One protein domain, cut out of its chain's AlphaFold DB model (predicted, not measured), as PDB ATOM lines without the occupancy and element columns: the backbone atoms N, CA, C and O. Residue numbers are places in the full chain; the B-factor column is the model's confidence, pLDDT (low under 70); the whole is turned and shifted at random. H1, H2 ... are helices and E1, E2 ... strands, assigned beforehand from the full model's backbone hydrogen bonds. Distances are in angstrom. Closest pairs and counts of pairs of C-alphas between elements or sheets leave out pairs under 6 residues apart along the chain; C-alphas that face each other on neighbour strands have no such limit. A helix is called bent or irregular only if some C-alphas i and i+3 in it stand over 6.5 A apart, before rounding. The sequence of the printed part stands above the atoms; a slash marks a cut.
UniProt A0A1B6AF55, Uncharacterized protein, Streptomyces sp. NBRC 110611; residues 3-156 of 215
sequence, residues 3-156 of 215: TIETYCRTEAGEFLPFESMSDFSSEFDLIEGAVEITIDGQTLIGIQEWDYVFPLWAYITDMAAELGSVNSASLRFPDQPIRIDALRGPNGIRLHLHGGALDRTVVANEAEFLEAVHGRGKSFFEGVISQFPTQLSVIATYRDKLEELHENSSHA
ATOM      1  N   THR A   3     103.259 171.704 155.487       97.75
ATOM      2  CA  THR A   3     102.581 172.286 154.325       97.75
ATOM      3  C   THR A   3     103.110 171.669 153.039       97.75
ATOM      4  O   THR A   3     104.330 171.586 152.881       97.75
ATOM      5  N   ILE A   4     102.202 171.271 152.147       98.38
ATOM      6  CA  ILE A   4     102.501 170.739 150.818       98.38
ATOM      7  C   ILE A   4     101.689 171.524 149.788       98.38
ATOM      8  O   ILE A   4     100.459 171.433 149.741       98.38
ATOM      9  N   GLU A   5     102.386 172.304 148.972       97.88
ATOM     10  CA  GLU A   5     101.791 173.158 147.945       97.88
ATOM     11  C   GLU A   5     102.264 172.701 146.566       97.88
ATOM     12  O   GLU A   5     103.428 172.345 146.385       97.88
ATOM     13  N   THR A   6     101.353 172.692 145.596       98.00
ATOM     14  CA  THR A   6     101.658 172.273 144.225       98.00
ATOM     15  C   THR A   6     101.582 173.472 143.303       98.00
ATOM     16  O   THR A   6     100.601 174.214 143.317       98.00
ATOM     17  N   TYR A   7     102.610 173.637 142.482       96.88
ATOM     18  CA  TYR A   7     102.723 174.723 141.524       96.88
ATOM     19  C   TYR A   7     102.924 174.166 140.122       96.88
ATOM     20  O   TYR A   7     103.659 173.199 139.959       96.88
ATOM     21  N   CYS A   8     102.339 174.819 139.122       94.81
ATOM     22  CA  CYS A   8     102.682 174.633 137.716       94.81
ATOM     23  C   CYS A   8     103.654 175.722 137.277       94.81
ATOM     24  O   CYS A   8     103.514 176.885 137.667       94.81
ATOM     25  N   ARG A   9     104.615 175.345 136.441       94.25
ATOM     26  CA  ARG A   9     105.563 176.261 135.823       94.25
ATOM     27  C   ARG A   9     105.036 176.693 134.458       94.25
ATOM     28  O   ARG A   9     104.683 175.860 133.630       94.25
ATOM     29  N   THR A  10     104.960 177.996 134.225       90.69
ATOM     30  CA  THR A  10     104.554 178.556 132.930       90.69
ATOM     31  C   THR A  10     105.723 178.550 131.944       90.69
ATOM     32  O   THR A  10     106.884 178.466 132.348       90.69
ATOM     33  N   GLU A  11     105.450 178.735 130.650       87.38
ATOM     34  CA  GLU A  11     106.502 178.904 129.628       87.38
ATOM     35  C   GLU A  11     107.428 180.102 129.921       87.38
ATOM     36  O   GLU A  11     108.602 180.095 129.555       87.38
ATOM     37  N   ALA A  12     106.921 181.123 130.624       90.25
ATOM     38  CA  ALA A  12     107.705 182.269 131.087       90.25
ATOM     39  C   ALA A  12     108.596 181.946 132.307       90.25
ATOM     40  O   ALA A  12     109.386 182.789 132.735       90.25
ATOM     41  N   GLY A  13     108.486 180.737 132.866       91.75
ATOM     42  CA  GLY A  13     109.224 180.275 134.039       91.75
ATOM     43  C   GLY A  13     108.620 180.703 135.379       91.75
ATOM     44  O   GLY A  13     109.281 180.558 136.407       91.75
ATOM     45  N   GLU A  14     107.393 181.229 135.388       93.69
ATOM     46  CA  GLU A  14     106.677 181.609 136.609       93.69
ATOM     47  C   GLU A  14     106.002 180.395 137.251       93.69
ATOM     48  O   GLU A  14     105.586 179.477 136.550       93.69
ATOM     49  N   PHE A  15     105.850 180.405 138.576       95.50
ATOM     50  CA  PHE A  15     105.172 179.339 139.314       95.50
ATOM     51  C   PHE A  15     103.814 179.819 139.813       95.50
ATOM     52  O   PHE A  15     103.733 180.728 140.642       95.50
ATOM     53  N   LEU A  16     102.753 179.189 139.319       94.56
ATOM     54  CA  LEU A  16     101.373 179.464 139.708       94.56
ATOM     55  C   LEU A  16     100.822 178.287 140.516       94.56
ATOM     56  O   LEU A  16     101.163 177.148 140.198       94.56
ATOM     57  N   PRO A  17      99.979 178.513 141.543       95.00
ATOM     58  CA  PRO A  17      99.300 177.417 142.233       95.00
ATOM     59  C   PRO A  17      98.561 176.526 141.232       95.00
ATOM     60  O   PRO A  17      97.922 177.045 140.313       95.00
ATOM     61  N   PHE A  18      98.631 175.207 141.410       92.50
ATOM     62  CA  PHE A  18      98.026 174.238 140.491       92.50
ATOM     63  C   PHE A  18      96.534 174.523 140.257       92.50
ATOM     64  O   PHE A  18      96.057 174.493 139.125       92.50
ATOM     65  N   GLU A  19      95.807 174.897 141.310       88.69
ATOM     66  CA  GLU A  19      94.376 175.209 141.265       88.69
ATOM     67  C   GLU A  19      94.051 176.501 140.491       88.69
ATOM     68  O   GLU A  19      92.895 176.745 140.155       88.69
ATOM     69  N   SER A  20      95.052 177.346 140.220       88.50
ATOM     70  CA  SER A  20      94.898 178.578 139.434       88.50
ATOM     71  C   SER A  20      95.103 178.362 137.932       88.50
ATOM     72  O   SER A  20      94.894 179.294 137.156       88.50
ATOM     73  N   MET A  21      95.513 177.163 137.511       81.12
ATOM     74  CA  MET A  21      95.720 176.846 136.100       81.12
ATOM     75  C   MET A  21      94.387 176.573 135.406       81.12
ATOM     76  O   MET A  21      93.630 175.689 135.806       81.12
ATOM     77  N   SER A  22      94.110 177.332 134.346       73.94
ATOM     78  CA  SER A  22      92.898 177.181 133.534       73.94
ATOM     79  C   SER A  22      93.116 176.396 132.243       73.94
ATOM     80  O   SER A  22      92.160 175.816 131.742       73.94
ATOM     81  N   ASP A  23      94.346 176.368 131.725       69.31
ATOM     82  CA  ASP A  23      94.684 175.733 130.453       69.31
ATOM     83  C   ASP A  23      95.873 174.785 130.627       69.31
ATOM     84  O   ASP A  23      96.971 175.202 130.997       69.31
ATOM     85  N   PHE A  24      95.654 173.509 130.314       72.12
ATOM     86  CA  PHE A  24      96.713 172.518 130.189       72.12
ATOM     87  C   PHE A  24      96.900 172.199 128.705       72.12
ATOM     88  O   PHE A  24      96.101 171.485 128.101       72.12
ATOM     89  N   SER A  25      97.932 172.777 128.091       64.12
ATOM     90  CA  SER A  25      98.303 172.503 126.696       64.12
ATOM     91  C   SER A  25      99.155 171.234 126.542       64.12
ATOM     92  O   SER A  25      99.363 170.775 125.419       64.12
ATOM     93  N   SER A  26      99.640 170.673 127.654       72.06
ATOM     94  CA  SER A  26     100.517 169.504 127.716       72.06
ATOM     95  C   SER A  26      99.772 168.229 128.120       72.06
ATOM     96  O   SER A  26      98.699 168.271 128.726       72.06
ATOM     97  N   GLU A  27     100.381 167.078 127.836       85.31
ATOM     98  CA  GLU A  27      99.998 165.812 128.464       85.31
ATOM     99  C   GLU A  27     100.149 165.925 129.992       85.31
ATOM    100  O   GLU A  27     100.995 166.674 130.495       85.31
ATOM    101  N   PHE A  28      99.285 165.236 130.743       87.94
ATOM    102  CA  PHE A  28      99.182 165.403 132.198       87.94
ATOM    103  C   PHE A  28     100.470 165.020 132.942       87.94
ATOM    104  O   PHE A  28     100.753 165.563 134.008       87.94
ATOM    105  N   ASP A  29     101.256 164.101 132.384       89.38
ATOM    106  CA  ASP A  29     102.532 163.625 132.913       89.38
ATOM    107  C   ASP A  29     103.732 164.489 132.504       89.38
ATOM    108  O   ASP A  29     104.819 164.298 133.043       89.38
ATOM    109  N   LEU A  30     103.521 165.482 131.635       91.56
ATOM    110  CA  LEU A  30     104.534 166.437 131.174       91.56
ATOM    111  C   LEU A  30     104.337 167.849 131.745       91.56
ATOM    112  O   LEU A  30     104.996 168.793 131.313       91.56
ATOM    113  N   ILE A  31     103.434 168.019 132.714       92.19
ATOM    114  CA  ILE A  31     103.225 169.307 133.386       92.19
ATOM    115  C   ILE A  31     104.455 169.621 134.243       92.19
ATOM    116  O   ILE A  31     104.658 168.999 135.289       92.19
ATOM    117  N   GLU A  32     105.260 170.596 133.821       94.75
ATOM    118  CA  GLU A  32     106.359 171.130 134.628       94.75
ATOM    119  C   GLU A  32     105.827 171.909 135.838       94.75
ATOM    120  O   GLU A  32     104.829 172.630 135.759       94.75
ATOM    121  N   GLY A  33     106.524 171.820 136.967       95.75
ATOM    122  CA  GLY A  33     106.143 172.536 138.175       95.75
ATOM    123  C   GLY A  33     106.862 172.033 139.416       95.75
ATOM    124  O   GLY A  33     107.893 171.385 139.325       95.75
ATOM    125  N   ALA A  34     106.356 172.351 140.601       97.00
ATOM    126  CA  ALA A  34     107.017 171.983 141.849       97.00
ATOM    127  C   ALA A  34     106.015 171.515 142.900       97.00
ATOM    128  O   ALA A  34     104.913 172.054 143.008       97.00
ATOM    129  N   VAL A  35     106.439 170.552 143.718       98.06
ATOM    130  CA  VAL A  35     105.757 170.186 144.963       98.06
ATOM    131  C   VAL A  35     106.596 170.727 146.116       98.06
ATOM    132  O   VAL A  35     107.609 170.141 146.486       98.06
ATOM    133  N   GLU A  36     106.206 171.875 146.665       97.88
ATOM    134  CA  GLU A  36     106.884 172.478 147.814       97.88
ATOM    135  C   GLU A  36     106.463 171.749 149.093       97.88
ATOM    136  O   GLU A  36     105.279 171.696 149.412       97.88
ATOM    137  N   ILE A  37     107.430 171.243 149.863       98.25
ATOM    138  CA  ILE A  37     107.205 170.600 151.161       98.25
ATOM    139  C   ILE A  37     107.975 171.364 152.231       98.25
ATOM    140  O   ILE A  37     109.206 171.415 152.220       98.25
ATOM    141  N   THR A  38     107.246 171.912 153.200       97.88
ATOM    142  CA  THR A  38     107.816 172.580 154.376       97.88
ATOM    143  C   THR A  38     107.336 171.897 155.649       97.88
ATOM    144  O   THR A  38     106.147 171.625 155.806       97.88
ATOM    145  N   ILE A  39     108.263 171.634 156.569       97.31
ATOM    146  CA  ILE A  39     108.013 170.956 157.845       97.31
ATOM    147  C   ILE A  39     108.568 171.837 158.959       97.31
ATOM    148  O   ILE A  39     109.763 172.116 159.002       97.31
ATOM    149  N   ASP A  40     107.690 172.325 159.836       94.19
ATOM    150  CA  ASP A  40     108.046 173.214 160.953       94.19
ATOM    151  C   ASP A  40     108.869 174.439 160.517       94.19
ATOM    152  O   ASP A  40     109.825 174.852 161.170       94.19
ATOM    153  N   GLY A  41     108.492 175.019 159.373       93.50
ATOM    154  CA  GLY A  41     109.165 176.180 158.782       93.50
ATOM    155  C   GLY A  41     110.473 175.861 158.050       93.50
ATOM    156  O   GLY A  41     111.076 176.770 157.489       93.50
ATOM    157  N   GLN A  42     110.904 174.597 158.020       96.44
ATOM    158  CA  GLN A  42     112.071 174.146 157.266       96.44
ATOM    159  C   GLN A  42     111.644 173.571 155.916       96.44
ATOM    160  O   GLN A  42     110.841 172.638 155.849       96.44
ATOM    161  N   THR A  43     112.185 174.121 154.834       96.12
ATOM    162  CA  THR A  43     111.929 173.641 153.473       96.12
ATOM    163  C   THR A  43     112.687 172.338 153.224       96.12
ATOM    164  O   THR A  43     113.916 172.315 153.281       96.12
ATOM    165  N   LEU A  44     111.959 171.262 152.920       97.19
ATOM    166  CA  LEU A  44     112.528 170.022 152.392       97.19
ATOM    167  C   LEU A  44     112.674 170.149 150.874       97.19
ATOM    168  O   LEU A  44     113.795 170.215 150.375       97.19
ATOM    169  N   ILE A  45     111.544 170.282 150.173       96.31
ATOM    170  CA  ILE A  45     111.466 170.564 148.734       96.31
ATOM    171  C   ILE A  45     110.960 171.996 148.575       96.31
ATOM    172  O   ILE A  45     109.936 172.350 149.156       96.31
ATOM    173  N   GLY A  46     111.675 172.824 147.831       95.19
ATOM    174  CA  GLY A  46     111.281 174.172 147.452       95.19
ATOM    175  C   GLY A  46     110.997 174.267 145.955       95.19
ATOM    176  O   GLY A  46     111.249 173.346 145.187       95.19
ATOM    177  N   ILE A  47     110.516 175.432 145.526       94.94
ATOM    178  CA  ILE A  47     110.138 175.689 144.125       94.94
ATOM    179  C   ILE A  47     111.312 175.519 143.137       94.94
ATOM    180  O   ILE A  47     111.097 175.230 141.967       94.94
ATOM    181  N   GLN A  48     112.560 175.681 143.588       92.38
ATOM    182  CA  GLN A  48     113.739 175.510 142.724       92.38
ATOM    183  C   GLN A  48     113.995 174.048 142.344       92.38
ATOM    184  O   GLN A  48     114.629 173.788 141.328       92.38
ATOM    185  N   GLU A  49     113.475 173.106 143.127       94.56
ATOM    186  CA  GLU A  49     113.535 171.677 142.848       94.56
ATOM    187  C   GLU A  49     112.309 171.246 142.007       94.56
ATOM    188  O   GLU A  49     111.596 170.307 142.347       94.56
ATOM    189  N   TRP A  50     112.031 171.978 140.920       95.38
ATOM    190  CA  TRP A  50     110.881 171.765 140.028       95.38
ATOM    191  C   TRP A  50     111.114 170.605 139.047       95.38
ATOM    192  O   TRP A  50     112.216 170.440 138.544       95.38
ATOM    193  N   ASP A  51     110.090 169.816 138.747       95.56
ATOM    194  CA  ASP A  51     110.139 168.658 137.846       95.56
ATOM    195  C   ASP A  51     108.739 168.424 137.235       95.56
ATOM    196  O   ASP A  51     107.853 169.278 137.350       95.56
ATOM    197  N   TYR A  52     108.492 167.276 136.607       95.69
ATOM    198  CA  TYR A  52     107.153 166.893 136.170       95.69
ATOM    199  C   TYR A  52     106.259 166.567 137.372       95.69
ATOM    200  O   TYR A  52     106.479 165.600 138.107       95.69
ATOM    201  N   VAL A  53     105.221 167.378 137.571       95.56
ATOM    202  CA  VAL A  53     104.428 167.408 138.808       95.56
ATOM    203  C   VAL A  53     103.623 166.131 139.012       95.56
ATOM    204  O   VAL A  53     103.554 165.622 140.130       95.56
ATOM    205  N   PHE A  54     103.020 165.591 137.950       95.75
ATOM    206  CA  PHE A  54     102.236 164.365 138.066       95.75
ATOM    207  C   PHE A  54     103.110 163.152 138.433       95.75
ATOM    208  O   PHE A  54     102.805 162.510 139.444       95.75
ATOM    209  N   PRO A  55     104.212 162.848 137.713       96.00
ATOM    210  CA  PRO A  55     105.145 161.805 138.133       96.00
ATOM    211  C   PRO A  55     105.709 162.035 139.539       96.00
ATOM    212  O   PRO A  55     105.816 161.091 140.319       96.00
ATOM    213  N   LEU A  56     106.007 163.284 139.910       97.38
ATOM    214  CA  LEU A  56     106.499 163.606 141.247       97.38
ATOM    215  C   LEU A  56     105.472 163.255 142.340       97.38
ATOM    216  O   LEU A  56     105.826 162.601 143.321       97.38
ATOM    217  N   TRP A  57     104.195 163.604 142.161       98.06
ATOM    218  CA  TRP A  57     103.121 163.202 143.078       98.06
ATOM    219  C   TRP A  57     102.897 161.690 143.116       98.06
ATOM    220  O   TRP A  57     102.663 161.137 144.195       98.06
ATOM    221  N   ALA A  58     102.998 161.007 141.974       97.44
ATOM    222  CA  ALA A  58     102.955 159.549 141.912       97.44
ATOM    223  C   ALA A  58     104.068 158.919 142.769       97.44
ATOM    224  O   ALA A  58     103.800 158.035 143.580       97.44
ATOM    225  N   TYR A  59     105.296 159.434 142.681       97.62
ATOM    226  CA  TYR A  59     106.427 158.926 143.459       97.62
ATOM    227  C   TYR A  59     106.357 159.277 144.950       97.62
ATOM    228  O   TYR A  59     106.737 158.458 145.788       97.62
ATOM    229  N   ILE A  60     105.836 160.455 145.311       98.00
ATOM    230  CA  ILE A  60     105.542 160.803 146.713       98.00
ATOM    231  C   ILE A  60     104.483 159.846 147.278       98.00
ATOM    232  O   ILE A  60     104.644 159.345 148.391       98.00
ATOM    233  N   THR A  61     103.444 159.546 146.495       97.50
ATOM    234  CA  THR A  61     102.388 158.595 146.867       97.50
ATOM    235  C   THR A  61     102.954 157.199 147.106       97.50
ATOM    236  O   THR A  61     102.679 156.600 148.143       97.50
ATOM    237  N   ASP A  62     103.793 156.700 146.195       96.62
ATOM    238  CA  ASP A  62     104.433 155.390 146.340       96.62
ATOM    239  C   ASP A  62     105.347 155.329 147.570       96.62
ATOM    240  O   ASP A  62     105.274 154.371 148.338       96.62
ATOM    241  N   MET A  63     106.145 156.374 147.823       96.94
ATOM    242  CA  MET A  63     106.982 156.459 149.024       96.94
ATOM    243  C   MET A  63     106.138 156.447 150.309       96.94
ATOM    244  O   MET A  63     106.496 155.779 151.279       96.94
ATOM    245  N   ALA A  64     105.022 157.180 150.337       95.25
ATOM    246  CA  ALA A  64     104.132 157.230 151.494       95.25
ATOM    247  C   ALA A  64     103.418 155.889 151.736       95.25
ATOM    248  O   ALA A  64     103.339 155.435 152.878       95.25
ATOM    249  N   ALA A  65     102.964 155.221 150.671       93.12
ATOM    250  CA  ALA A  65     102.395 153.877 150.742       93.12
ATOM    251  C   ALA A  65     103.426 152.846 151.235       93.12
ATOM    252  O   ALA A  65     103.126 152.038 152.115       93.12
ATOM    253  N   GLU A  66     104.664 152.906 150.735       93.69
ATOM    254  CA  GLU A  66     105.752 152.022 151.162       93.69
ATOM    255  C   GLU A  66     106.056 152.193 152.658       93.69
ATOM    256  O   GLU A  66     106.132 151.195 153.384       93.69
ATOM    257  N   LEU A  67     106.115 153.435 153.159       91.12
ATOM    258  CA  LEU A  67     106.265 153.715 154.592       91.12
ATOM    259  C   LEU A  67     105.167 153.066 155.443       91.12
ATOM    260  O   LEU A  67     105.444 152.672 156.573       91.12
ATOM    261  N   GLY A  68     103.954 152.869 154.922       82.31
ATOM    262  CA  GLY A  68     102.900 152.131 155.625       82.31
ATOM    263  C   GLY A  68     103.264 150.675 155.953       82.31
ATOM    264  O   GLY A  68     102.741 150.109 156.910       82.31
ATOM    265  N   SER A  69     104.195 150.072 155.203       83.12
ATOM    266  CA  SER A  69     104.559 148.650 155.310       83.12
ATOM    267  C   SER A  69     105.973 148.391 155.843       83.12
ATOM    268  O   SER A  69     106.221 147.365 156.480       83.12
ATOM    269  N   VAL A  70     106.908 149.315 155.614       90.38
ATOM    270  CA  VAL A  70     108.321 149.179 155.992       90.38
ATOM    271  C   VAL A  70     108.817 150.406 156.759       90.38
ATOM    272  O   VAL A  70     108.148 151.428 156.855       90.38
ATOM    273  N   ASN A  71     110.003 150.313 157.368       91.88
ATOM    274  CA  ASN A  71     110.580 151.410 158.161       91.88
ATOM    275  C   ASN A  71     111.389 152.419 157.335       91.88
ATOM    276  O   ASN A  71     111.910 153.382 157.896       91.88
ATOM    277  N   SER A  72     111.523 152.201 156.030       96.00
ATOM    278  CA  SER A  72     112.261 153.083 155.135       96.00
ATOM    279  C   SER A  72     111.684 153.033 153.733       96.00
ATOM    280  O   SER A  72     111.376 151.943 153.266       96.00
ATOM    281  N   ALA A  73     111.635 154.173 153.062       97.19
ATOM    282  CA  ALA A  73     111.244 154.289 151.662       97.19
ATOM    283  C   ALA A  73     112.105 155.357 150.986       97.19
ATOM    284  O   ALA A  73     112.772 156.149 151.660       97.19
ATOM    285  N   SER A  74     112.103 155.405 149.657       96.88
ATOM    286  CA  SER A  74     112.774 156.492 148.945       96.88
ATOM    287  C   SER A  74     112.128 156.786 147.604       96.88
ATOM    288  O   SER A  74     111.630 155.873 146.954       96.88
ATOM    289  N   LEU A  75     112.218 158.036 147.158       96.62
ATOM    290  CA  LEU A  75     111.806 158.445 145.817       96.62
ATOM    291  C   LEU A  75     112.940 159.171 145.101       96.62
ATOM    292  O   LEU A  75     113.748 159.849 145.735       96.62
ATOM    293  N   ARG A  76     112.981 159.055 143.774       96.69
ATOM    294  CA  ARG A  76     113.859 159.841 142.899       96.69
ATOM    295  C   ARG A  76     113.016 160.793 142.076       96.69
ATOM    296  O   ARG A  76     111.910 160.433 141.684       96.69
ATOM    297  N   PHE A  77     113.536 161.985 141.838       96.31
ATOM    298  CA  PHE A  77     112.871 162.940 140.968       96.31
ATOM    299  C   PHE A  77     112.894 162.442 139.513       96.31
ATOM    300  O   PHE A  77     113.836 161.728 139.150       96.31
ATOM    301  N   PRO A  78     111.854 162.742 138.713       93.81
ATOM    302  CA  PRO A  78     111.745 162.226 137.351       93.81
ATOM    303  C   PRO A  78     112.904 162.632 136.429       93.81
ATOM    304  O   PRO A  78     113.461 161.757 135.766       93.81
ATOM    305  N   ASP A  79     113.281 163.914 136.407       93.62
ATOM    306  CA  ASP A  79     114.294 164.449 135.481       93.62
ATOM    307  C   ASP A  79     115.532 165.024 136.193       93.62
ATOM    308  O   ASP A  79     116.584 165.249 135.591       93.62
ATOM    309  N   GLN A  80     115.456 165.219 137.510       91.88
ATOM    310  CA  GLN A  80     116.579 165.723 138.298       91.88
ATOM    311  C   GLN A  80     117.339 164.627 139.058       91.88
ATOM    312  O   GLN A  80     116.746 163.666 139.551       91.88
ATOM    313  N   PRO A  81     118.658 164.799 139.287       93.81
ATOM    314  CA  PRO A  81     119.458 163.908 140.127       93.81
ATOM    315  C   PRO A  81     119.205 164.163 141.627       93.81
ATOM    316  O   PRO A  81     120.145 164.278 142.416       93.81
ATOM    317  N   ILE A  82     117.934 164.285 142.009       95.69
ATOM    318  CA  ILE A  82     117.457 164.517 143.370       95.69
ATOM    319  C   ILE A  82     116.781 163.244 143.867       95.69
ATOM    320  O   ILE A  82     116.056 162.558 143.141       95.69
ATOM    321  N   ARG A  83     117.017 162.916 145.131       96.94
ATOM    322  CA  ARG A  83     116.397 161.789 145.811       96.94
ATOM    323  C   ARG A  83     116.023 162.183 147.229       96.94
ATOM    324  O   ARG A  83     116.740 162.933 147.887       96.94
ATOM    325  N   ILE A  84     114.908 161.638 147.699       97.88
ATOM    326  CA  ILE A  84     114.469 161.758 149.085       97.88
ATOM    327  C   ILE A  84     114.488 160.369 149.701       97.88
ATOM    328  O   ILE A  84     113.890 159.439 149.164       97.88
ATOM    329  N   ASP A  85     115.176 160.242 150.829       97.81
ATOM    330  CA  ASP A  85     115.105 159.074 151.696       97.81
ATOM    331  C   ASP A  85     114.216 159.379 152.899       97.81
ATOM    332  O   ASP A  85     114.398 160.390 153.580       97.81
ATOM    333  N   ALA A  86     113.283 158.480 153.185       97.81
ATOM    334  CA  ALA A  86     112.446 158.504 154.369       97.81
ATOM    335  C   ALA A  86     112.835 157.347 155.290       97.81
ATOM    336  O   ALA A  86     112.871 156.193 154.864       97.81
ATOM    337  N   LEU A  87     113.117 157.641 156.558       97.44
ATOM    338  CA  LEU A  87     113.476 156.641 157.563       97.44
ATOM    339  C   LEU A  87     112.683 156.870 158.850       97.44
ATOM    340  O   LEU A  87     112.829 157.912 159.497       97.44
ATOM    341  N   ARG A  88     111.881 155.880 159.251       95.38
ATOM    342  CA  ARG A  88     111.151 155.897 160.522       95.38
ATOM    343  C   ARG A  88     112.137 155.803 161.688       95.38
ATOM    344  O   ARG A  88     113.050 154.977 161.699       95.38
ATOM    345  N   GLY A  89     111.947 156.659 162.682       92.12
ATOM    346  CA  GLY A  89     112.752 156.717 163.895       92.12
ATOM    347  C   GLY A  89     111.906 157.011 165.136       92.12
ATOM    348  O   GLY A  89     110.693 157.177 165.046       92.12
ATOM    349  N   PRO A  90     112.537 157.110 166.319       88.75
ATOM    350  CA  PRO A  90     111.821 157.293 167.585       88.75
ATOM    351  C   PRO A  90     111.059 158.624 167.686       88.75
ATOM    352  O   PRO A  90     110.143 158.735 168.492       88.75
ATOM    353  N   ASN A  91     111.426 159.620 166.874       88.62
ATOM    354  CA  ASN A  91     110.851 160.968 166.897       88.62
ATOM    355  C   ASN A  91     109.963 161.260 165.670       88.62
ATOM    356  O   ASN A  91     109.713 162.425 165.374       88.62
ATOM    357  N   GLY A  92     109.539 160.228 164.934       93.38
ATOM    358  CA  GLY A  92     108.807 160.354 163.669       93.38
ATOM    359  C   GLY A  92     109.642 159.929 162.462       93.38
ATOM    360  O   GLY A  92     110.573 159.129 162.589       93.38
ATOM    361  N   ILE A  93     109.325 160.459 161.281       96.25
ATOM    362  CA  ILE A  93     110.026 160.131 160.034       96.25
ATOM    363  C   ILE A  93     111.109 161.173 159.775       96.25
ATOM    364  O   ILE A  93     110.838 162.372 159.730       96.25
ATOM    365  N   ARG A  94     112.344 160.719 159.568       97.81
ATOM    366  CA  ARG A  94     113.424 161.555 159.042       97.81
ATOM    367  C   ARG A  94     113.358 161.540 157.520       97.81
ATOM    368  O   ARG A  94     113.494 160.474 156.929       97.81
ATOM    369  N   LEU A  95     113.189 162.710 156.917       97.94
ATOM    370  CA  LEU A  95     113.219 162.913 155.472       97.94
ATOM    371  C   LEU A  95     114.534 163.596 155.104       97.94
ATOM    372  O   LEU A  95     114.873 164.635 155.674       97.94
ATOM    373  N   HIS A  96     115.275 163.002 154.178       97.69
ATOM    374  CA  HIS A  96     116.582 163.474 153.746       97.69
ATOM    375  C   HIS A  96     116.609 163.645 152.230       97.69
ATOM    376  O   HIS A  96     116.571 162.660 151.495       97.69
ATOM    377  N   LEU A  97     116.676 164.892 151.772       97.12
ATOM    378  CA  LEU A  97     116.820 165.241 150.365       97.12
ATOM    379  C   LEU A  97     118.302 165.391 150.024       97.12
ATOM    380  O   LEU A  97     118.997 166.193 150.646       97.12
ATOM    381  N   HIS A  98     118.748 164.660 149.007       95.19
ATOM    382  CA  HIS A  98     120.102 164.728 148.469       95.19
ATOM    383  C   HIS A  98     120.082 164.866 146.942       95.19
ATOM    384  O   HIS A  98     119.289 164.214 146.262       95.19
ATOM    385  N   GLY A  99     120.971 165.700 146.395       85.62
ATOM    386  CA  GLY A  99     121.135 165.871 144.947       85.62
ATOM    387  C   GLY A  99     121.939 167.118 144.578       85.62
ATOM    388  O   GLY A  99     121.583 168.233 144.949       85.62
ATOM    389  N   GLY A 100     123.044 166.959 143.846       72.38
ATOM    390  CA  GLY A 100     123.937 168.078 143.517       72.38
ATOM    391  C   GLY A 100     124.521 168.746 144.770       72.38
ATOM    392  O   GLY A 100     125.224 168.099 145.541       72.38
ATOM    393  N   ALA A 101     124.241 170.040 144.964       74.62
ATOM    394  CA  ALA A 101     124.617 170.803 146.163       74.62
ATOM    395  C   ALA A 101     123.511 170.835 147.242       74.62
ATOM    396  O   ALA A 101     123.642 171.553 148.234       74.62
ATOM    397  N   LEU A 102     122.410 170.105 147.038       84.69
ATOM    398  CA  LEU A 102     121.295 170.028 147.973       84.69
ATOM    399  C   LEU A 102     121.539 168.906 148.980       84.69
ATOM    400  O   LEU A 102     121.704 167.745 148.603       84.69
ATOM    401  N   ASP A 103     121.525 169.279 150.254       92.62
ATOM    402  CA  ASP A 103     121.543 168.376 151.398       92.62
ATOM    403  C   ASP A 103     120.645 168.990 152.481       92.62
ATOM    404  O   ASP A 103     121.006 169.976 153.134       92.62
ATOM    405  N   ARG A 104     119.413 168.483 152.594       95.94
ATOM    406  CA  ARG A 104     118.420 168.971 153.562       95.94
ATOM    407  C   ARG A 104     117.839 167.797 154.327       95.94
ATOM    408  O   ARG A 104     117.382 166.822 153.740       95.94
ATOM    409  N   THR A 105     117.808 167.916 155.650       96.56
ATOM    410  CA  THR A 105     117.201 166.914 156.529       96.56
ATOM    411  C   THR A 105     116.156 167.565 157.406       96.56
ATOM    412  O   THR A 105     116.442 168.555 158.074       96.56
ATOM    413  N   VAL A 106     114.975 166.963 157.465       97.06
ATOM    414  CA  VAL A 106     113.902 167.355 158.381       97.06
ATOM    415  C   VAL A 106     113.350 166.123 159.091       97.06
ATOM    416  O   VAL A 106     113.483 164.994 158.616       97.06
ATOM    417  N   VAL A 107     112.745 166.332 160.256       97.19
ATOM    418  CA  VAL A 107     112.014 165.290 160.984       97.19
ATOM    419  C   VAL A 107     110.557 165.712 161.036       97.19
ATOM    420  O   VAL A 107     110.263 166.833 161.435       97.19
ATOM    421  N   ALA A 108     109.667 164.821 160.619       96.56
ATOM    422  CA  ALA A 108     108.233 165.049 160.583       96.56
ATOM    423  C   ALA A 108     107.514 164.119 161.560       96.56
ATOM    424  O   ALA A 108     107.891 162.952 161.715       96.56
ATOM    425  N   ASN A 109     106.430 164.610 162.168       95.31
ATOM    426  CA  ASN A 109     105.440 163.714 162.752       95.31
ATOM    427  C   ASN A 109     104.859 162.845 161.628       95.31
ATOM    428  O   ASN A 109     104.441 163.360 160.593       95.31
ATOM    429  N   GLU A 110     104.865 161.532 161.831       94.44
ATOM    430  CA  GLU A 110     104.461 160.577 160.804       94.44
ATOM    431  C   GLU A 110     102.987 160.705 160.422       94.44
ATOM    432  O   GLU A 110     102.673 160.796 159.239       94.44
ATOM    433  N   ALA A 111     102.093 160.771 161.408       94.06
ATOM    434  CA  ALA A 111     100.665 160.893 161.154       94.06
ATOM    435  C   ALA A 111     100.330 162.219 160.459       94.06
ATOM    436  O   ALA A 111      99.549 162.229 159.513       94.06
ATOM    437  N   GLU A 112     100.960 163.324 160.876       95.94
ATOM    438  CA  GLU A 112     100.803 164.620 160.207       95.94
ATOM    439  C   GLU A 112     101.316 164.577 158.759       95.94
ATOM    440  O   GLU A 112     100.703 165.162 157.868       95.94
ATOM    441  N   PHE A 113     102.437 163.891 158.510       96.56
ATOM    442  CA  PHE A 113     103.040 163.809 157.179       96.56
ATOM    443  C   PHE A 113     102.193 162.972 156.226       96.56
ATOM    444  O   PHE A 113     101.886 163.432 155.128       96.56
ATOM    445  N   LEU A 114     101.790 161.773 156.652       95.56
ATOM    446  CA  LEU A 114     100.956 160.889 155.842       95.56
ATOM    447  C   LEU A 114      99.596 161.530 155.554       95.56
ATOM    448  O   LEU A 114      99.133 161.474 154.418       95.56
ATOM    449  N   GLU A 115      99.000 162.226 156.529       96.38
ATOM    450  CA  GLU A 115      97.747 162.947 156.300       96.38
ATOM    451  C   GLU A 115      97.922 164.131 155.341       96.38
ATOM    452  O   GLU A 115      97.081 164.358 154.473       96.38
ATOM    453  N   ALA A 116      99.020 164.884 155.454       97.31
ATOM    454  CA  ALA A 116      99.315 165.973 154.527       97.31
ATOM    455  C   ALA A 116      99.510 165.464 153.090       97.31
ATOM    456  O   ALA A 116      98.997 166.081 152.157       97.31
ATOM    457  N   VAL A 117     100.214 164.340 152.906       97.69
ATOM    458  CA  VAL A 117     100.382 163.695 151.593       97.69
ATOM    459  C   VAL A 117      99.037 163.208 151.054       97.69
ATOM    460  O   VAL A 117      98.729 163.480 149.897       97.69
ATOM    461  N   HIS A 118      98.214 162.566 151.886       96.69
ATOM    462  CA  HIS A 118      96.867 162.132 151.517       96.69
ATOM    463  C   HIS A 118      95.988 163.306 151.061       96.69
ATOM    464  O   HIS A 118      95.544 163.323 149.914       96.69
ATOM    465  N   GLY A 119      95.779 164.318 151.908       95.94
ATOM    466  CA  GLY A 119      94.861 165.420 151.612       95.94
ATOM    467  C   GLY A 119      95.276 166.249 150.393       95.94
ATOM    468  O   GLY A 119      94.454 166.572 149.527       95.94
ATOM    469  N   ARG A 120      96.573 166.566 150.279       97.62
ATOM    470  CA  ARG A 120      97.098 167.380 149.170       97.62
ATOM    471  C   ARG A 120      97.256 166.572 147.884       97.62
ATOM    472  O   ARG A 120      96.896 167.077 146.823       97.62
ATOM    473  N   GLY A 121      97.688 165.315 147.973       97.62
ATOM    474  CA  GLY A 121      97.779 164.415 146.823       97.62
ATOM    475  C   GLY A 121      96.406 164.082 146.241       97.62
ATOM    476  O   GLY A 121      96.223 164.156 145.029       97.62
ATOM    477  N   LYS A 122      95.404 163.821 147.091       96.12
ATOM    478  CA  LYS A 122      94.008 163.639 146.665       96.12
ATOM    479  C   LYS A 122      93.494 164.859 145.907       96.12
ATOM    480  O   LYS A 122      93.033 164.716 144.778       96.12
ATOM    481  N   SER A 123      93.643 166.050 146.495       95.50
ATOM    482  CA  SER A 123      93.233 167.312 145.864       95.50
ATOM    483  C   SER A 123      93.904 167.507 144.497       95.50
ATOM    484  O   SER A 123      93.246 167.887 143.529       95.50
ATOM    485  N   PHE A 124      95.201 167.200 144.399       96.81
ATOM    486  CA  PHE A 124      95.943 167.255 143.143       96.81
ATOM    487  C   PHE A 124      95.385 166.275 142.102       96.81
ATOM    488  O   PHE A 124      95.012 166.699 141.010       96.81
ATOM    489  N   PHE A 125      95.276 164.981 142.423       96.31
ATOM    490  CA  PHE A 125      94.812 163.974 141.466       96.31
ATOM    491  C   PHE A 125      93.360 164.193 141.032       96.31
ATOM    492  O   PHE A 125      93.046 163.991 139.862       96.31
ATOM    493  N   GLU A 126      92.479 164.648 141.925       94.25
ATOM    494  CA  GLU A 126      91.117 165.063 141.567       94.25
ATOM    495  C   GLU A 126      91.126 166.253 140.598       94.25
ATOM    496  O   GLU A 126      90.395 166.247 139.603       94.25
ATOM    497  N   GLY A 127      92.004 167.233 140.832       93.50
ATOM    498  CA  GLY A 127      92.222 168.348 139.917       93.50
ATOM    499  C   GLY A 127      92.705 167.888 138.539       93.50
ATOM    500  O   GLY A 127      92.134 168.295 137.528       93.50
ATOM    501  N   VAL A 128      93.680 166.976 138.475       93.31
ATOM    502  CA  VAL A 128      94.153 166.392 137.206       93.31
ATOM    503  C   VAL A 128      93.033 165.604 136.514       93.31
ATOM    504  O   VAL A 128      92.821 165.782 135.319       93.31
ATOM    505  N   ILE A 129      92.258 164.784 137.234       93.38
ATOM    506  CA  ILE A 129      91.115 164.038 136.670       93.38
ATOM    507  C   ILE A 129      90.090 164.985 136.044       93.38
ATOM    508  O   ILE A 129      89.565 164.695 134.969       93.38
ATOM    509  N   SER A 130      89.808 166.115 136.697       91.50
ATOM    510  CA  SER A 130      88.868 167.110 136.176       91.50
ATOM    511  C   SER A 130      89.323 167.705 134.841       91.50
ATOM    512  O   SER A 130      88.476 168.114 134.047       91.50
ATOM    513  N   GLN A 131      90.631 167.767 134.599       89.56
ATOM    514  CA  GLN A 131      91.232 168.351 133.397       89.56
ATOM    515  C   GLN A 131      91.487 167.297 132.311       89.56
ATOM    516  O   GLN A 131      91.352 167.573 131.121       89.56
ATOM    517  N   PHE A 132      91.777 166.058 132.716       90.44
ATOM    518  CA  PHE A 132      92.118 164.937 131.840       90.44
ATOM    519  C   PHE A 132      91.211 163.717 132.086       90.44
ATOM    520  O   PHE A 132      91.694 162.632 132.424       90.44
ATOM    521  N   PRO A 133      89.885 163.833 131.884       90.06
ATOM    522  CA  PRO A 133      88.938 162.769 132.227       90.06
ATOM    523  C   PRO A 133      89.154 161.473 131.430       90.06
ATOM    524  O   PRO A 133      88.784 160.392 131.886       90.06
ATOM    525  N   THR A 134      89.777 161.548 130.250       91.62
ATOM    526  CA  THR A 134      90.112 160.374 129.426       91.62
ATOM    527  C   THR A 134      91.218 159.506 130.031       91.62
ATOM    528  O   THR A 134      91.325 158.338 129.671       91.62
ATOM    529  N   GLN A 135      91.998 160.047 130.972       91.25
ATOM    530  CA  GLN A 135      93.113 159.370 131.644       91.25
ATOM    531  C   GLN A 135      92.739 158.864 133.046       91.25
ATOM    532  O   GLN A 135      93.604 158.471 133.829       91.25
ATOM    533  N   LEU A 136      91.437 158.847 133.367       89.88
ATOM    534  CA  LEU A 136      90.915 158.504 134.688       89.88
ATOM    535  C   LEU A 136      91.492 157.200 135.248       89.88
ATOM    536  O   LEU A 136      91.843 157.169 136.417       89.88
ATOM    537  N   SER A 137      91.601 156.134 134.451       90.62
ATOM    538  CA  SER A 137      92.088 154.834 134.940       90.62
ATOM    539  C   SER A 137      93.523 154.898 135.471       90.62
ATOM    540  O   SER A 137      93.829 154.309 136.509       90.62
ATOM    541  N   VAL A 138      94.395 155.637 134.783       90.44
ATOM    542  CA  VAL A 138      95.797 155.809 135.179       90.44
ATOM    543  C   VAL A 138      95.881 156.686 136.423       90.44
ATOM    544  O   VAL A 138      96.524 156.311 137.400       90.44
ATOM    545  N   ILE A 139      95.184 157.825 136.426       91.19
ATOM    546  CA  ILE A 139      95.259 158.793 137.527       91.19
ATOM    547  C   ILE A 139      94.601 158.242 138.802       91.19
ATOM    548  O   ILE A 139      95.148 158.381 139.897       91.19
ATOM    549  N   ALA A 140      93.456 157.563 138.667       92.06
ATOM    550  CA  ALA A 140      92.723 156.977 139.787       92.06
ATOM    551  C   ALA A 140      93.553 155.942 140.549       92.06
ATOM    552  O   ALA A 140      93.383 155.821 141.754       92.06
ATOM    553  N   THR A 141      94.505 155.270 139.892       94.56
ATOM    554  CA  THR A 141      95.396 154.308 140.559       94.56
ATOM    555  C   THR A 141      96.154 154.956 141.724       94.56
ATOM    556  O   THR A 141      96.259 154.358 142.789       94.56
ATOM    557  N   TYR A 142      96.665 156.181 141.559       94.25
ATOM    558  CA  TYR A 142      97.398 156.871 142.628       94.25
ATOM    559  C   TYR A 142      96.471 157.497 143.667       94.25
ATOM    560  O   TYR A 142      96.778 157.456 144.856       94.25
ATOM    561  N   ARG A 143      95.308 158.008 143.247       94.56
ATOM    562  CA  ARG A 143      94.268 158.454 144.183       94.56
ATOM    563  C   ARG A 143      93.841 157.310 145.107       94.56
ATOM    564  O   ARG A 143      93.817 157.488 146.316       94.56
ATOM    565  N   ASP A 144      93.558 156.137 144.552       94.12
ATOM    566  CA  ASP A 144      93.070 154.986 145.314       94.12
ATOM    567  C   ASP A 144      94.147 154.449 146.275       94.12
ATOM    568  O   ASP A 144      93.830 154.072 147.399       94.12
ATOM    569  N   LYS A 145      95.437 154.516 145.898       94.75
ATOM    570  CA  LYS A 145      96.552 154.241 146.825       94.75
ATOM    571  C   LYS A 145      96.579 155.198 148.020       94.75
ATOM    572  O   LYS A 145      96.901 154.774 149.128       94.75
ATOM    573  N   LEU A 146      96.283 156.484 147.812       94.50
ATOM    574  CA  LEU A 146      96.219 157.458 148.905       94.50
ATOM    575  C   LEU A 146      95.034 157.183 149.841       94.50
ATOM    576  O   LEU A 146      95.197 157.315 151.052       94.50
ATOM    577  N   GLU A 147      93.885 156.764 149.306       93.69
ATOM    578  CA  GLU A 147      92.732 156.349 150.120       93.69
ATOM    579  C   GLU A 147      93.075 155.111 150.964       93.69
ATOM    580  O   GLU A 147      92.865 155.115 152.174       93.69
ATOM    581  N   GLU A 148      93.701 154.088 150.373       92.50
ATOM    582  CA  GLU A 148      94.145 152.894 151.107       92.50
ATOM    583  C   GLU A 148      95.164 153.246 152.211       92.50
ATOM    584  O   GLU A 148      95.077 152.757 153.341       92.50
ATOM    585  N   LEU A 149      96.121 154.132 151.919       90.12
ATOM    586  CA  LEU A 149      97.067 154.646 152.914       90.12
ATOM    587  C   LEU A 149      96.341 155.344 154.074       90.12
ATOM    588  O   LEU A 149      96.694 155.149 155.243       90.12
ATOM    589  N   HIS A 150      95.340 156.163 153.764       90.31
ATOM    590  CA  HIS A 150      94.559 156.887 154.757       90.31
ATOM    591  C   HIS A 150      93.712 155.950 155.620       90.31
ATOM    592  O   HIS A 150      93.740 156.066 156.845       90.31
ATOM    593  N   GLU A 151      93.018 154.978 155.032       88.56
ATOM    594  CA  GLU A 151      92.240 153.979 155.775       88.56
ATOM    595  C   GLU A 151      93.127 153.188 156.752       88.56
ATOM    596  O   GLU A 151      92.762 152.980 157.913       88.56
ATOM    597  N   ASN A 152      94.339 152.826 156.327       84.69
ATOM    598  CA  ASN A 152      95.284 152.071 157.150       84.69
ATOM    599  C   ASN A 152      95.919 152.892 158.289       84.69
ATOM    600  O   ASN A 152      96.289 152.327 159.321       84.69
ATOM    601  N   SER A 153      96.060 154.211 158.127       79.00
ATOM    602  CA  SER A 153      96.773 155.078 159.083       79.00
ATOM    603  C   SER A 153      95.853 155.899 159.995       79.00
ATOM    604  O   SER A 153      96.168 156.104 161.172       79.00
ATOM    605  N   SER A 154      94.694 156.337 159.500       74.56
ATOM    606  CA  SER A 154      93.806 157.291 160.181       74.56
ATOM    607  C   SER A 154      93.128 156.720 161.430       74.56
ATOM    608  O   SER A 154      92.945 157.439 162.414       74.56
ATOM    609  N   HIS A 155      92.789 155.427 161.435       71.06
ATOM    610  CA  HIS A 155      92.084 154.786 162.551       71.06
ATOM    611  C   HIS A 155      92.975 154.485 163.763       71.06
ATOM    612  O   HIS A 155      92.468 154.330 164.877       71.06
ATOM    613  N   ALA A 156      94.292 154.400 163.567       76.62
ATOM    614  CA  ALA A 156      95.241 154.033 164.615       76.62
ATOM    615  C   ALA A 156      95.719 155.232 165.451       76.62
ATOM    616  O   ALA A 156      96.280 155.044 166.533       76.62
TER     617      ALA A 156
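This is residues 3 to 156 of the 215 residues of an uncharacterized protein of Streptomyces sp. NBRC 110611 (UniProt A0A1B6AF55). Two strongly twisted four-stranded sheets meet where E4 comes up to E7 and E8, and together they make a bent wall with H1 and H2 packed over one side. H3 covers H1 and H2 on the side away from the sheets, so that the three helices form a triangular bundle. The printed part has 154 residues, in the order E1 E2 E3 E4 H1 E5 E6 E7 E8 H2 H3; both sheets, E2 E1 E3 E4 and E5 E6 E7 E8, are antiparallel, and the class is mixed, helices and strands. It is compact, with a radius of gyration of the C-alphas of 15.0 A and spans of 45 by 37 by 23 A.

E1, residues 3 to 9, forms a hairpin with E2, residues 15 to 17 (N 8 and O 16, 2.8 A). E1 is also antiparallel to E3, residues 32 to 39, with N 5 and O 36 3.0 A apart. E3 forms a hairpin with E4, residues 42 to 45 (N 37 and O 45, 2.8 A). H1, residues 53 to 67, is on this sheet at a height of 8.2 A, only just over E3, on which 3 of its C-alphas fall. E5, residues 72 to 76, E6, residues 83 to 89, E7, residues 92 to 99, and E8, residues 102 to 108, form a meander, each strand the antiparallel neighbour of the one before; N 75 and O 84 are 3.0 A apart, N 85 and O 96 2.9 A, and N 95 and O 106 2.9 A. H1 is on this sheet too, over E5 at a height of 8.9 A, and runs along it at 8 degrees on the local plane. The closest C-alphas of E4 and E8, Leu 44 and Arg 104, are 6.1 A apart. H2, residues 110 to 131, is on the same face of both sheets as H1, two layers in each case; Ile 4 and Arg 120 are the closest C-alphas of E1 and H2, 6.6 A. H3, residues 133 to 154, is on neither sheet. The helices form an up and down bundle, each running against the one before. H1 and H2 touch (Ala 64 and Leu 114, closest C-alphas, 6.5 A) at a shallow tilt of 34 degrees, only just short of steep. H2 and H3, a helical hairpin, touch at His 118 and Leu 146, closest C-alphas, 5.4 A, at 17 degrees, opposite ways. H3 touches H1 with residues 142 to 149 alone. Each O i to N i+4 pair is within hydrogen-bond range in H1 and H2, and 14 of 18 in H3.

E1 begins at C-alpha 3 (102.581, 172.286, 154.325). E3 is 23.3 A long, E7 23.1 A, H1 21.0 A, H2 31.4 A and H3 28.9 A. H3 ends at C-alpha 154 (93.806, 157.291, 160.181); it is irregular, with C-alphas 134 and 137 8.1 A apart, and has a kink of 47 degrees near residue 140.

The C-alphas farthest apart, those of Ser 25 and Pro 90, are 45.7 A apart. The printed part has no cut. The link E2 to E3, 14 residues, is long. Mean pLDDT of the printed part is 92.6; residues 23 and 25 are under 70.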